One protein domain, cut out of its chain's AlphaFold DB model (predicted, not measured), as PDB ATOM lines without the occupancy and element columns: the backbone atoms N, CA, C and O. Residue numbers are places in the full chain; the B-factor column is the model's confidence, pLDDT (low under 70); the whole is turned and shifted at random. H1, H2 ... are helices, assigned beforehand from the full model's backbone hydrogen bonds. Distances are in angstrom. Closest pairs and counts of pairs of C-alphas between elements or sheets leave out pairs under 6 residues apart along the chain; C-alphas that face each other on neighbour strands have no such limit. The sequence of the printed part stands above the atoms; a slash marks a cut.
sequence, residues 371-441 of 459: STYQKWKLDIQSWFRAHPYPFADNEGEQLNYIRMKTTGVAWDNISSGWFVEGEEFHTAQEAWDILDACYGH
ATOM      1  N   SER A 371     -24.951  50.261  50.949       80.25
ATOM      2  CA  SER A 371     -23.566  50.599  50.590       80.25
ATOM      3  C   SER A 371     -22.535  49.566  51.061       80.25
ATOM      4  O   SER A 371     -21.552  49.324  50.363       80.25
ATOM      5  N   THR A 372     -22.753  48.930  52.215       83.31
ATOM      6  CA  THR A 372     -21.883  47.869  52.741       83.31
ATOM      7  C   THR A 372     -21.990  46.608  51.891       83.31
ATOM      8  O   THR A 372     -20.970  46.008  51.556       83.31
ATOM      9  N   TYR A 373     -23.212  46.238  51.503       87.44
ATOM     10  CA  TYR A 373     -23.453  45.112  50.606       87.44
ATOM     11  C   TYR A 373     -22.872  45.362  49.207       87.44
ATOM     12  O   TYR A 373     -22.119  44.534  48.706       87.44
ATOM     13  N   GLN A 374     -23.124  46.533  48.612       86.75
ATOM     14  CA  GLN A 374     -22.597  46.878  47.287       86.75
ATOM     15  C   GLN A 374     -21.065  46.904  47.258       86.75
ATOM     16  O   GLN A 374     -20.457  46.418  46.307       86.75
ATOM     17  N   LYS A 375     -20.421  47.405  48.322       87.00
ATOM     18  CA  LYS A 375     -18.960  47.336  48.455       87.00
ATOM     19  C   LYS A 375     -18.470  45.886  48.474       87.00
ATOM     20  O   LYS A 375     -17.561  45.546  47.726       87.00
ATOM     21  N   TRP A 376     -19.097  45.031  49.278       90.81
ATOM     22  CA  TRP A 376     -18.736  43.615  49.350       90.81
ATOM     23  C   TRP A 376     -18.961  42.877  48.018       90.81
ATOM     24  O   TRP A 376     -18.091  42.128  47.578       90.81
ATOM     25  N   LYS A 377     -20.079  43.141  47.330       90.00
ATOM     26  CA  LYS A 377     -20.371  42.603  45.993       90.00
ATOM     27  C   LYS A 377     -19.283  42.980  44.986       90.00
ATOM     28  O   LYS A 377     -18.784  42.117  44.266       90.00
ATOM     29  N   LEU A 378     -18.870  44.249  44.973       88.62
ATOM     30  CA  LEU A 378     -17.777  44.725  44.123       88.62
ATOM     31  C   LEU A 378     -16.438  44.060  44.471       88.62
ATOM     32  O   LEU A 378     -15.697  43.706  43.557       88.62
ATOM     33  N   ASP A 379     -16.142  43.836  45.754       87.62
ATOM     34  CA  ASP A 379     -14.921  43.144  46.187       87.62
ATOM     35  C   ASP A 379     -14.888  41.687  45.678       87.62
ATOM     36  O   ASP A 379     -13.861  41.226  45.176       87.62
ATOM     37  N   ILE A 380     -16.016  40.966  45.730       88.38
ATOM     38  CA  ILE A 380     -16.146  39.601  45.186       88.38
ATOM     39  C   ILE A 380     -16.007  39.595  43.656       88.38
ATOM     40  O   ILE A 380     -15.255  38.793  43.104       88.38
ATOM     41  N   GLN A 381     -16.677  40.511  42.952       87.75
ATOM     42  CA  GLN A 381     -16.577  40.610  41.491       87.75
ATOM     43  C   GLN A 381     -15.165  41.003  41.034       87.75
ATOM     44  O   GLN A 381     -14.660  40.485  40.036       87.75
ATOM     45  N   SER A 382     -14.498  41.890  41.777       84.81
ATOM     46  CA  SER A 382     -13.090  42.236  41.560       84.81
ATOM     47  C   SER A 382     -12.190  41.019  41.773       84.81
ATOM     48  O   SER A 382     -11.277  40.786  40.982       84.81
ATOM     49  N   TRP A 383     -12.481  40.190  42.780       86.69
ATOM     50  CA  TRP A 383     -11.756  38.946  43.029       86.69
ATOM     51  C   TRP A 383     -11.883  37.944  41.879       86.69
ATOM     52  O   TRP A 383     -10.868  37.377  41.471       86.69
ATOM     53  N   PHE A 384     -13.084  37.773  41.318       87.56
ATOM     54  CA  PHE A 384     -13.306  36.932  40.136       87.56
ATOM     55  C   PHE A 384     -12.507  37.420  38.928       87.56
ATOM     56  O   PHE A 384     -11.848  36.626  38.260       87.56
ATOM     57  N   ARG A 385     -12.476  38.736  38.692       83.75
ATOM     58  CA  ARG A 385     -11.675  39.336  37.612       83.75
ATOM     59  C   ARG A 385     -10.169  39.194  37.837       83.75
ATOM     60  O   ARG A 385      -9.423  39.057  36.873       83.75
ATOM     61  N   ALA A 386      -9.720  39.238  39.090       79.62
ATOM     62  CA  ALA A 386      -8.313  39.082  39.455       79.62
ATOM     63  C   ALA A 386      -7.837  37.616  39.426       79.62
ATOM     64  O   ALA A 386      -6.638  37.372  39.289       79.62
ATOM     65  N   HIS A 387      -8.757  36.651  39.529       80.12
ATOM     66  CA  HIS A 387      -8.472  35.213  39.505       80.12
ATOM     67  C   HIS A 387      -9.277  34.514  38.397       80.12
ATOM     68  O   HIS A 387     -10.143  33.693  38.685       80.12
ATOM     69  N   PRO A 388      -8.995  34.800  37.115       73.50
ATOM     70  CA  PRO A 388      -9.780  34.263  36.008       73.50
ATOM     71  C   PRO A 388      -9.636  32.743  35.851       73.50
ATOM     72  O   PRO A 388     -10.566  32.101  35.398       73.50
ATOM     73  N   TYR A 389      -8.519  32.134  36.255       67.44
ATOM     74  CA  TYR A 389      -8.300  30.692  36.065       67.44
ATOM     75  C   TYR A 389      -9.358  29.789  36.748       67.44
ATOM     76  O   TYR A 389      -9.854  28.884  36.086       67.44
ATOM     77  N   PRO A 390      -9.756  30.021  38.017       73.44
ATOM     78  CA  PRO A 390     -10.864  29.284  38.640       73.44
ATOM     79  C   PRO A 390     -12.272  29.813  38.312       73.44
ATOM     80  O   PRO A 390     -13.233  29.077  38.497       73.44
ATOM     81  N   PHE A 391     -12.427  31.069  37.868       78.50
ATOM     82  CA  PHE A 391     -13.745  31.728  37.817       78.50
ATOM     83  C   PHE A 391     -14.209  32.169  36.426       78.50
ATOM     84  O   PHE A 391     -15.402  32.411  36.255       78.50
ATOM     85  N   ALA A 392     -13.324  32.314  35.439       72.62
ATOM     86  CA  ALA A 392     -13.717  32.714  34.090       72.62
ATOM     87  C   ALA A 392     -14.568  31.607  33.465       72.62
ATOM     88  O   ALA A 392     -14.145  30.456  33.410       72.62
ATOM     89  N   ASP A 393     -15.785  31.968  33.063       73.88
ATOM     90  CA  ASP A 393     -16.778  31.083  32.443       73.88
ATOM     91  C   ASP A 393     -17.147  29.831  33.271       73.88
ATOM     92  O   ASP A 393     -17.799  28.916  32.770       73.88
ATOM     93  N   ASN A 394     -16.782  29.804  34.560       81.69
ATOM     94  CA  ASN A 394     -17.092  28.722  35.489       81.69
ATOM     95  C   ASN A 394     -18.093  29.189  36.551       81.69
ATOM     96  O   ASN A 394     -17.741  29.610  37.656       81.69
ATOM     97  N   GLU A 395     -19.369  29.117  36.188       81.62
ATOM     98  CA  GLU A 395     -20.484  29.554  37.027       81.62
ATOM     99  C   GLU A 395     -20.617  28.726  38.317       81.62
ATOM    100  O   GLU A 395     -20.980  29.268  39.360       81.62
ATOM    101  N   GLY A 396     -20.247  27.441  38.281       80.25
ATOM    102  CA  GLY A 396     -20.263  26.559  39.451       80.25
ATOM    103  C   GLY A 396     -19.235  26.959  40.513       80.25
ATOM    104  O   GLY A 396     -19.556  27.006  41.700       80.25
ATOM    105  N   GLU A 397     -18.021  27.324  40.098       83.12
ATOM    106  CA  GLU A 397     -16.987  27.819  41.019       83.12
ATOM    107  C   GLU A 397     -17.305  29.218  41.550       83.12
ATOM    108  O   GLU A 397     -17.090  29.502  42.730       83.12
ATOM    109  N   GLN A 398     -17.880  30.092  40.716       85.50
ATOM    110  CA  GLN A 398     -18.378  31.388  41.181       85.50
ATOM    111  C   GLN A 398     -19.468  31.212  42.242       85.50
ATOM    112  O   GLN A 398     -19.414  31.850  43.295       85.50
ATOM    113  N   LEU A 399     -20.422  30.311  41.997       85.81
ATOM    114  CA  LEU A 399     -21.491  29.981  42.929       85.81
ATOM    115  C   LEU A 399     -20.935  29.431  44.243       85.81
ATOM    116  O   LEU A 399     -21.267  29.942  45.312       85.81
ATOM    117  N   ASN A 400     -20.055  28.432  44.178       83.69
ATOM    118  CA  ASN A 400     -19.428  27.841  45.356       83.69
ATOM    119  C   ASN A 400     -18.664  28.897  46.175       83.69
ATOM    120  O   ASN A 400     -18.765  28.954  47.402       83.69
ATOM    121  N   TYR A 401     -17.966  29.808  45.495       87.38
ATOM    122  CA  TYR A 401     -17.256  30.897  46.151       87.38
ATOM    123  C   TYR A 401     -18.197  31.898  46.831       87.38
ATOM    124  O   TYR A 401     -17.901  32.354  47.937       87.38
ATOM    125  N   ILE A 402     -19.341  32.219  46.216       87.19
ATOM    126  CA  ILE A 402     -20.381  33.051  46.839       87.19
ATOM    127  C   ILE A 402     -20.919  32.357  48.091       87.19
ATOM    128  O   ILE A 402     -20.929  32.985  49.145       87.19
ATOM    129  N   ARG A 403     -21.259  31.059  48.014       85.44
ATOM    130  CA  ARG A 403     -21.730  30.256  49.161       85.44
ATOM    131  C   ARG A 403     -20.720  30.260  50.312       85.44
ATOM    132  O   ARG A 403     -21.080  30.493  51.456       85.44
ATOM    133  N   MET A 404     -19.434  30.084  50.011       85.88
ATOM    134  CA  MET A 404     -18.367  30.148  51.017       85.88
ATOM    135  C   MET A 404     -18.244  31.544  51.659       85.88
ATOM    136  O   MET A 404     -17.785  31.678  52.797       85.88
ATOM    137  N   LYS A 405     -18.582  32.607  50.924       89.50
ATOM    138  CA  LYS A 405     -18.439  33.996  51.378       89.50
ATOM    139  C   LYS A 405     -19.708  34.586  51.979       89.50
ATOM    140  O   LYS A 405     -19.631  35.696  52.507       89.50
ATOM    141  N   THR A 406     -20.816  33.856  51.991       85.50
ATOM    142  CA  THR A 406     -22.060  34.229  52.666       85.50
ATOM    143  C   THR A 406     -22.272  33.350  53.898       85.50
ATOM    144  O   THR A 406     -22.064  32.146  53.876       85.50
ATOM    145  N   THR A 407     -22.628  33.956  55.030       83.06
ATOM    146  CA  THR A 407     -22.877  33.245  56.302       83.06
ATOM    147  C   THR A 407     -24.006  33.920  57.077       83.06
ATOM    148  O   THR A 407     -24.416  35.027  56.727       83.06
ATOM    149  N   GLY A 408     -24.496  33.292  58.150       81.50
ATOM    150  CA  GLY A 408     -25.527  33.871  59.019       81.50
ATOM    151  C   GLY A 408     -26.805  34.218  58.253       81.50
ATOM    152  O   GLY A 408     -27.189  33.488  57.351       81.50
ATOM    153  N   VAL A 409     -27.403  35.373  58.544       79.44
ATOM    154  CA  VAL A 409     -28.677  35.810  57.941       79.44
ATOM    155  C   VAL A 409     -28.590  35.950  56.414       79.44
ATOM    156  O   VAL A 409     -29.552  35.675  55.705       79.44
ATOM    157  N   ALA A 410     -27.431  36.338  55.871       81.00
ATOM    158  CA  ALA A 410     -27.226  36.364  54.422       81.00
ATOM    159  C   ALA A 410     -27.235  34.962  53.802       81.00
ATOM    160  O   ALA A 410     -27.766  34.797  52.709       81.00
ATOM    161  N   TRP A 411     -26.656  33.975  54.491       81.75
ATOM    162  CA  TRP A 411     -26.752  32.580  54.070       81.75
ATOM    163  C   TRP A 411     -28.184  32.083  54.199       81.75
ATOM    164  O   TRP A 411     -28.703  31.560  53.226       81.75
ATOM    165  N   ASP A 412     -28.835  32.352  55.331       77.75
ATOM    166  CA  ASP A 412     -30.216  31.947  55.574       77.75
ATOM    167  C   ASP A 412     -31.139  32.485  54.479       77.75
ATOM    168  O   ASP A 412     -31.920  31.723  53.931       77.75
ATOM    169  N   ASN A 413     -31.010  33.747  54.061       75.50
ATOM    170  CA  ASN A 413     -31.821  34.316  52.974       75.50
ATOM    171  C   ASN A 413     -31.587  33.649  51.611       75.50
ATOM    172  O   ASN A 413     -32.511  33.562  50.807       75.50
ATOM    173  N   ILE A 414     -30.363  33.197  51.341       74.25
ATOM    174  CA  ILE A 414     -30.027  32.487  50.105       74.25
ATOM    175  C   ILE A 414     -30.471  31.016  50.190       74.25
ATOM    176  O   ILE A 414     -30.940  30.462  49.204       74.25
ATOM    177  N   SER A 415     -30.348  30.378  51.359       69.62
ATOM    178  CA  SER A 415     -30.671  28.963  51.572       69.62
ATOM    179  C   SER A 415     -32.156  28.702  51.831       69.62
ATOM    180  O   SER A 415     -32.628  27.602  51.578       69.62
ATOM    181  N   SER A 416     -32.886  29.686  52.362       62.72
ATOM    182  CA  SER A 416     -34.344  29.646  52.584       62.72
ATOM    183  C   SER A 416     -35.133  30.367  51.488       62.72
ATOM    184  O   SER A 416     -36.357  30.465  51.565       62.72
ATOM    185  N   GLY A 417     -34.435  30.923  50.496       51.72
ATOM    186  CA  GLY A 417     -34.992  31.878  49.554       51.72
ATOM    187  C   GLY A 417     -36.070  31.271  48.669       51.72
ATOM    188  O   GLY A 417     -35.769  30.373  47.902       51.72
ATOM    189  N   TRP A 418     -37.285  31.827  48.755       48.44
ATOM    190  CA  TRP A 418     -38.186  32.184  47.639       48.44
ATOM    191  C   TRP A 418     -38.538  31.141  46.570       48.44
ATOM    192  O   TRP A 418     -39.259  31.447  45.621       48.44
ATOM    193  N   PHE A 419     -38.122  29.906  46.762       42.41
ATOM    194  CA  PHE A 419     -38.428  28.773  45.931       42.41
ATOM    195  C   PHE A 419     -39.200  27.765  46.768       42.41
ATOM    196  O   PHE A 419     -39.015  27.640  47.981       42.41
ATOM    197  N   VAL A 420     -40.131  27.087  46.105       40.88
ATOM    198  CA  VAL A 420     -40.865  25.954  46.661       40.88
ATOM    199  C   VAL A 420     -39.859  25.017  47.336       40.88
ATOM    200  O   VAL A 420     -38.790  24.766  46.785       40.88
ATOM    201  N   GLU A 421     -40.192  24.542  48.535       36.66
ATOM    202  CA  GLU A 421     -39.385  23.616  49.335       36.66
ATOM    203  C   GLU A 421     -38.800  22.499  48.436       36.66
ATOM    204  O   GLU A 421     -39.528  21.614  47.989       36.66
ATOM    205  N   GLY A 422     -37.502  22.589  48.096       42.47
ATOM    206  CA  GLY A 422     -36.808  21.633  47.217       42.47
ATOM    207  C   GLY A 422     -36.131  22.180  45.946       42.47
ATOM    208  O   GLY A 422     -35.429  21.409  45.294       42.47
ATOM    209  N   GLU A 423     -36.274  23.460  45.583       45.78
ATOM    210  CA  GLU A 423     -35.481  24.075  44.498       45.78
ATOM    211  C   GLU A 423     -34.237  24.789  45.061       45.78
ATOM    212  O   GLU A 423     -34.320  25.849  45.677       45.78
ATOM    213  N   GLU A 424     -33.058  24.194  44.863       56.28
ATOM    214  CA  GLU A 424     -31.781  24.865  45.123       56.28
ATOM    215  C   GLU A 424     -31.544  25.964  44.064       56.28
ATOM    216  O   GLU A 424     -31.941  25.822  42.911       56.28
ATOM    217  N   PHE A 425     -30.878  27.068  44.405       65.56
ATOM    218  CA  PHE A 425     -30.351  28.001  43.399       65.56
ATOM    219  C   PHE A 425     -29.086  27.376  42.787       65.56
ATOM    220  O   PHE A 425     -28.159  26.972  43.506       65.56
ATOM    221  N   HIS A 426     -29.064  27.252  41.460       68.44
ATOM    222  CA  HIS A 426     -28.055  26.474  40.727       68.44
ATOM    223  C   HIS A 426     -27.027  27.360  40.022       68.44
ATOM    224  O   HIS A 426     -26.036  26.848  39.503       68.44
ATOM    225  N   THR A 427     -27.241  28.678  40.014       80.44
ATOM    226  CA  THR A 427     -26.381  29.629  39.304       80.44
ATOM    227  C   THR A 427     -25.848  30.730  40.213       80.44
ATOM    228  O   THR A 427     -26.469  31.128  41.203       80.44
ATOM    229  N   ALA A 428     -24.670  31.254  39.863       82.12
ATOM    230  CA  ALA A 428     -24.088  32.405  40.546       82.12
ATOM    231  C   ALA A 428     -24.959  33.663  40.379       82.12
ATOM    232  O   ALA A 428     -25.009  34.491  41.288       82.12
ATOM    233  N   GLN A 429     -25.662  33.795  39.248       83.38
ATOM    234  CA  GLN A 429     -26.553  34.922  38.985       83.38
ATOM    235  C   GLN A 429     -27.790  34.912  39.892       83.38
ATOM    236  O   GLN A 429     -28.083  35.934  40.504       83.38
ATOM    237  N   GLU A 430     -28.452  33.763  40.071       82.19
ATOM    238  CA  GLU A 430     -29.585  33.633  41.004       82.19
ATOM    239  C   GLU A 430     -29.183  34.006  42.439       82.19
ATOM    240  O   GLU A 430     -29.917  34.704  43.140       82.19
ATOM    241  N   ALA A 431     -27.980  33.604  42.869       83.12
ATOM    242  CA  ALA A 431     -27.455  33.984  44.177       83.12
ATOM    243  C   ALA A 431     -27.276  35.509  44.311       83.12
ATOM    244  O   ALA A 431     -27.556  36.073  45.373       83.12
ATOM    245  N   TRP A 432     -26.828  36.187  43.247       86.75
ATOM    246  CA  TRP A 432     -26.724  37.648  43.229       86.75
ATOM    247  C   TRP A 432     -28.081  38.335  43.245       86.75
ATOM    248  O   TRP A 432     -28.230  39.316  43.970       86.75
ATOM    249  N   ASP A 433     -29.057  37.825  42.501       84.44
ATOM    250  CA  ASP A 433     -30.391  38.419  42.408       84.44
ATOM    251  C   ASP A 433     -31.113  38.377  43.768       84.44
ATOM    252  O   ASP A 433     -31.687  39.379  44.201       84.44
ATOM    253  N   ILE A 434     -31.008  37.259  44.499       81.25
ATOM    254  CA  ILE A 434     -31.555  37.125  45.862       81.25
ATOM    255  C   ILE A 434     -30.884  38.124  46.813       81.25
ATOM    256  O   ILE A 434     -31.547  38.842  47.565       81.25
ATOM    257  N   LEU A 435     -29.554  38.203  46.775       84.50
ATOM    258  CA  LEU A 435     -28.804  39.129  47.617       84.50
ATOM    259  C   LEU A 435     -29.093  40.600  47.277       84.50
ATOM    260  O   LEU A 435     -29.176  41.433  48.181       84.50
ATOM    261  N   ASP A 436     -29.290  40.924  46.002       85.44
ATOM    262  CA  ASP A 436     -29.677  42.258  45.550       85.44
ATOM    263  C   ASP A 436     -31.089  42.624  46.015       85.44
ATOM    264  O   ASP A 436     -31.305  43.755  46.453       85.44
ATOM    265  N   ALA A 437     -32.031  41.681  46.010       80.81
ATOM    266  CA  ALA A 437     -33.368  41.903  46.553       80.81
ATOM    267  C   ALA A 437     -33.332  42.161  48.071       80.81
ATOM    268  O   ALA A 437     -34.003  43.068  48.566       80.81
ATOM    269  N   CYS A 438     -32.514  41.408  48.814       78.44
ATOM    270  CA  CYS A 438     -32.408  41.551  50.267       78.44
ATOM    271  C   CYS A 438     -31.618  42.792  50.715       78.44
ATOM    272  O   CYS A 438     -31.933  43.376  51.752       78.44
ATOM    273  N   TYR A 439     -30.572  43.179  49.977       81.44
ATOM    274  CA  TYR A 439     -29.571  44.145  50.452       81.44
ATOM    275  C   TYR A 439     -29.217  45.248  49.440       81.44
ATOM    276  O   TYR A 439     -28.475  46.174  49.778       81.44
ATOM    277  N   GLY A 440     -29.715  45.183  48.206       71.81
ATOM    278  CA  GLY A 440     -29.358  46.091  47.112       71.81
ATOM    279  C   GLY A 440     -30.065  47.449  47.134       71.81
ATOM    280  O   GLY A 440     -29.547  48.402  46.548       71.81
ATOM    281  N   HIS A 441     -31.195  47.586  47.834       66.75
ATOM    282  CA  HIS A 441     -31.965  48.832  47.861       66.75
ATOM    283  C   HIS A 441     -31.558  49.763  49.017       66.75
ATOM    284  O   HIS A 441     -31.712  49.453  50.198       66.75
TER     285      HIS A 441
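AT A GLANCE: This is residues 371 to 441 of the 459 residues of the protein "Myosin-tail-1 multi-domain protein" of Pyrenophora teres f. maculata (UniProt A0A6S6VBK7). The longest helix, H1, makes one side of a loosely joined set of five helices, with few contacts to the rest, while H5 packs on H3 and H4 across from it. H2 makes a short corner between H1 and H3, and a long loop from H4 to H5 swings out on the side far from H1. The printed part has 71 residues with five named helices, H1 to H5 in chain order, and no named strand; the class is all helix. The whole is compact, with a radius of gyration of the C-alphas of 12.1 A and spans of 35 by 28 by 18 A.

HOW THE PARTS SIT: H1, residues 371 to 386, is close to but not clearly touching H5, residues 428 to 439: the closest C-alphas, of Tyr 373 and Tyr 439, are 6.2 A apart, at a shallow tilt of 18 degrees, opposite ways. H1 is likewise close but not clearly touching H3, residues 395 to 405, with the C-alphas of Phe 384 and Gln 398 closest at 7.6 A. H5 touches H3 with residues 428 to 431 alone, closest at the C-alphas of Leu 399 and Ala 428, 4.3 A; they run the same way at a tilt of 38 degrees, only just steep. H5 also touches H4, residues 408 to 415, opposite ways at a steep tilt of 51 degrees, with the C-alphas of Ile 414 and Ile 434 closest at 6.5 A. H2, residues 388 to 391, and H3 only just touch, and only at the corner, with 3 pairs of C-alphas within 8 A, the closest those of Phe 391 and Gln 398 at 5.7 A. H1 and H4 are apart. In H1, H3, H4 and H5 every O i to N i+4 pair is within hydrogen-bond range; H2 is too short for one.

IN THESE COORDINATES: H1 runs 22.1 A from C-alpha 371 at (-23.566, 50.599, 50.590). H2 measures 5.0 A, H3 15.2 A and H4 10.3 A. H5 spans 16.3 A and ends at C-alpha 439 at (-29.571, 44.145, 50.452).

THE WHOLE: The C-alphas farthest apart, of Ala 386 and Glu 421, are 36.1 A apart. The printed part has no cut. The link from H4 to H5, residues 416 to 427, is long; the other links are tight. The pLDDT is under 70 at residue 389, residues 415 to 426 and residue 441.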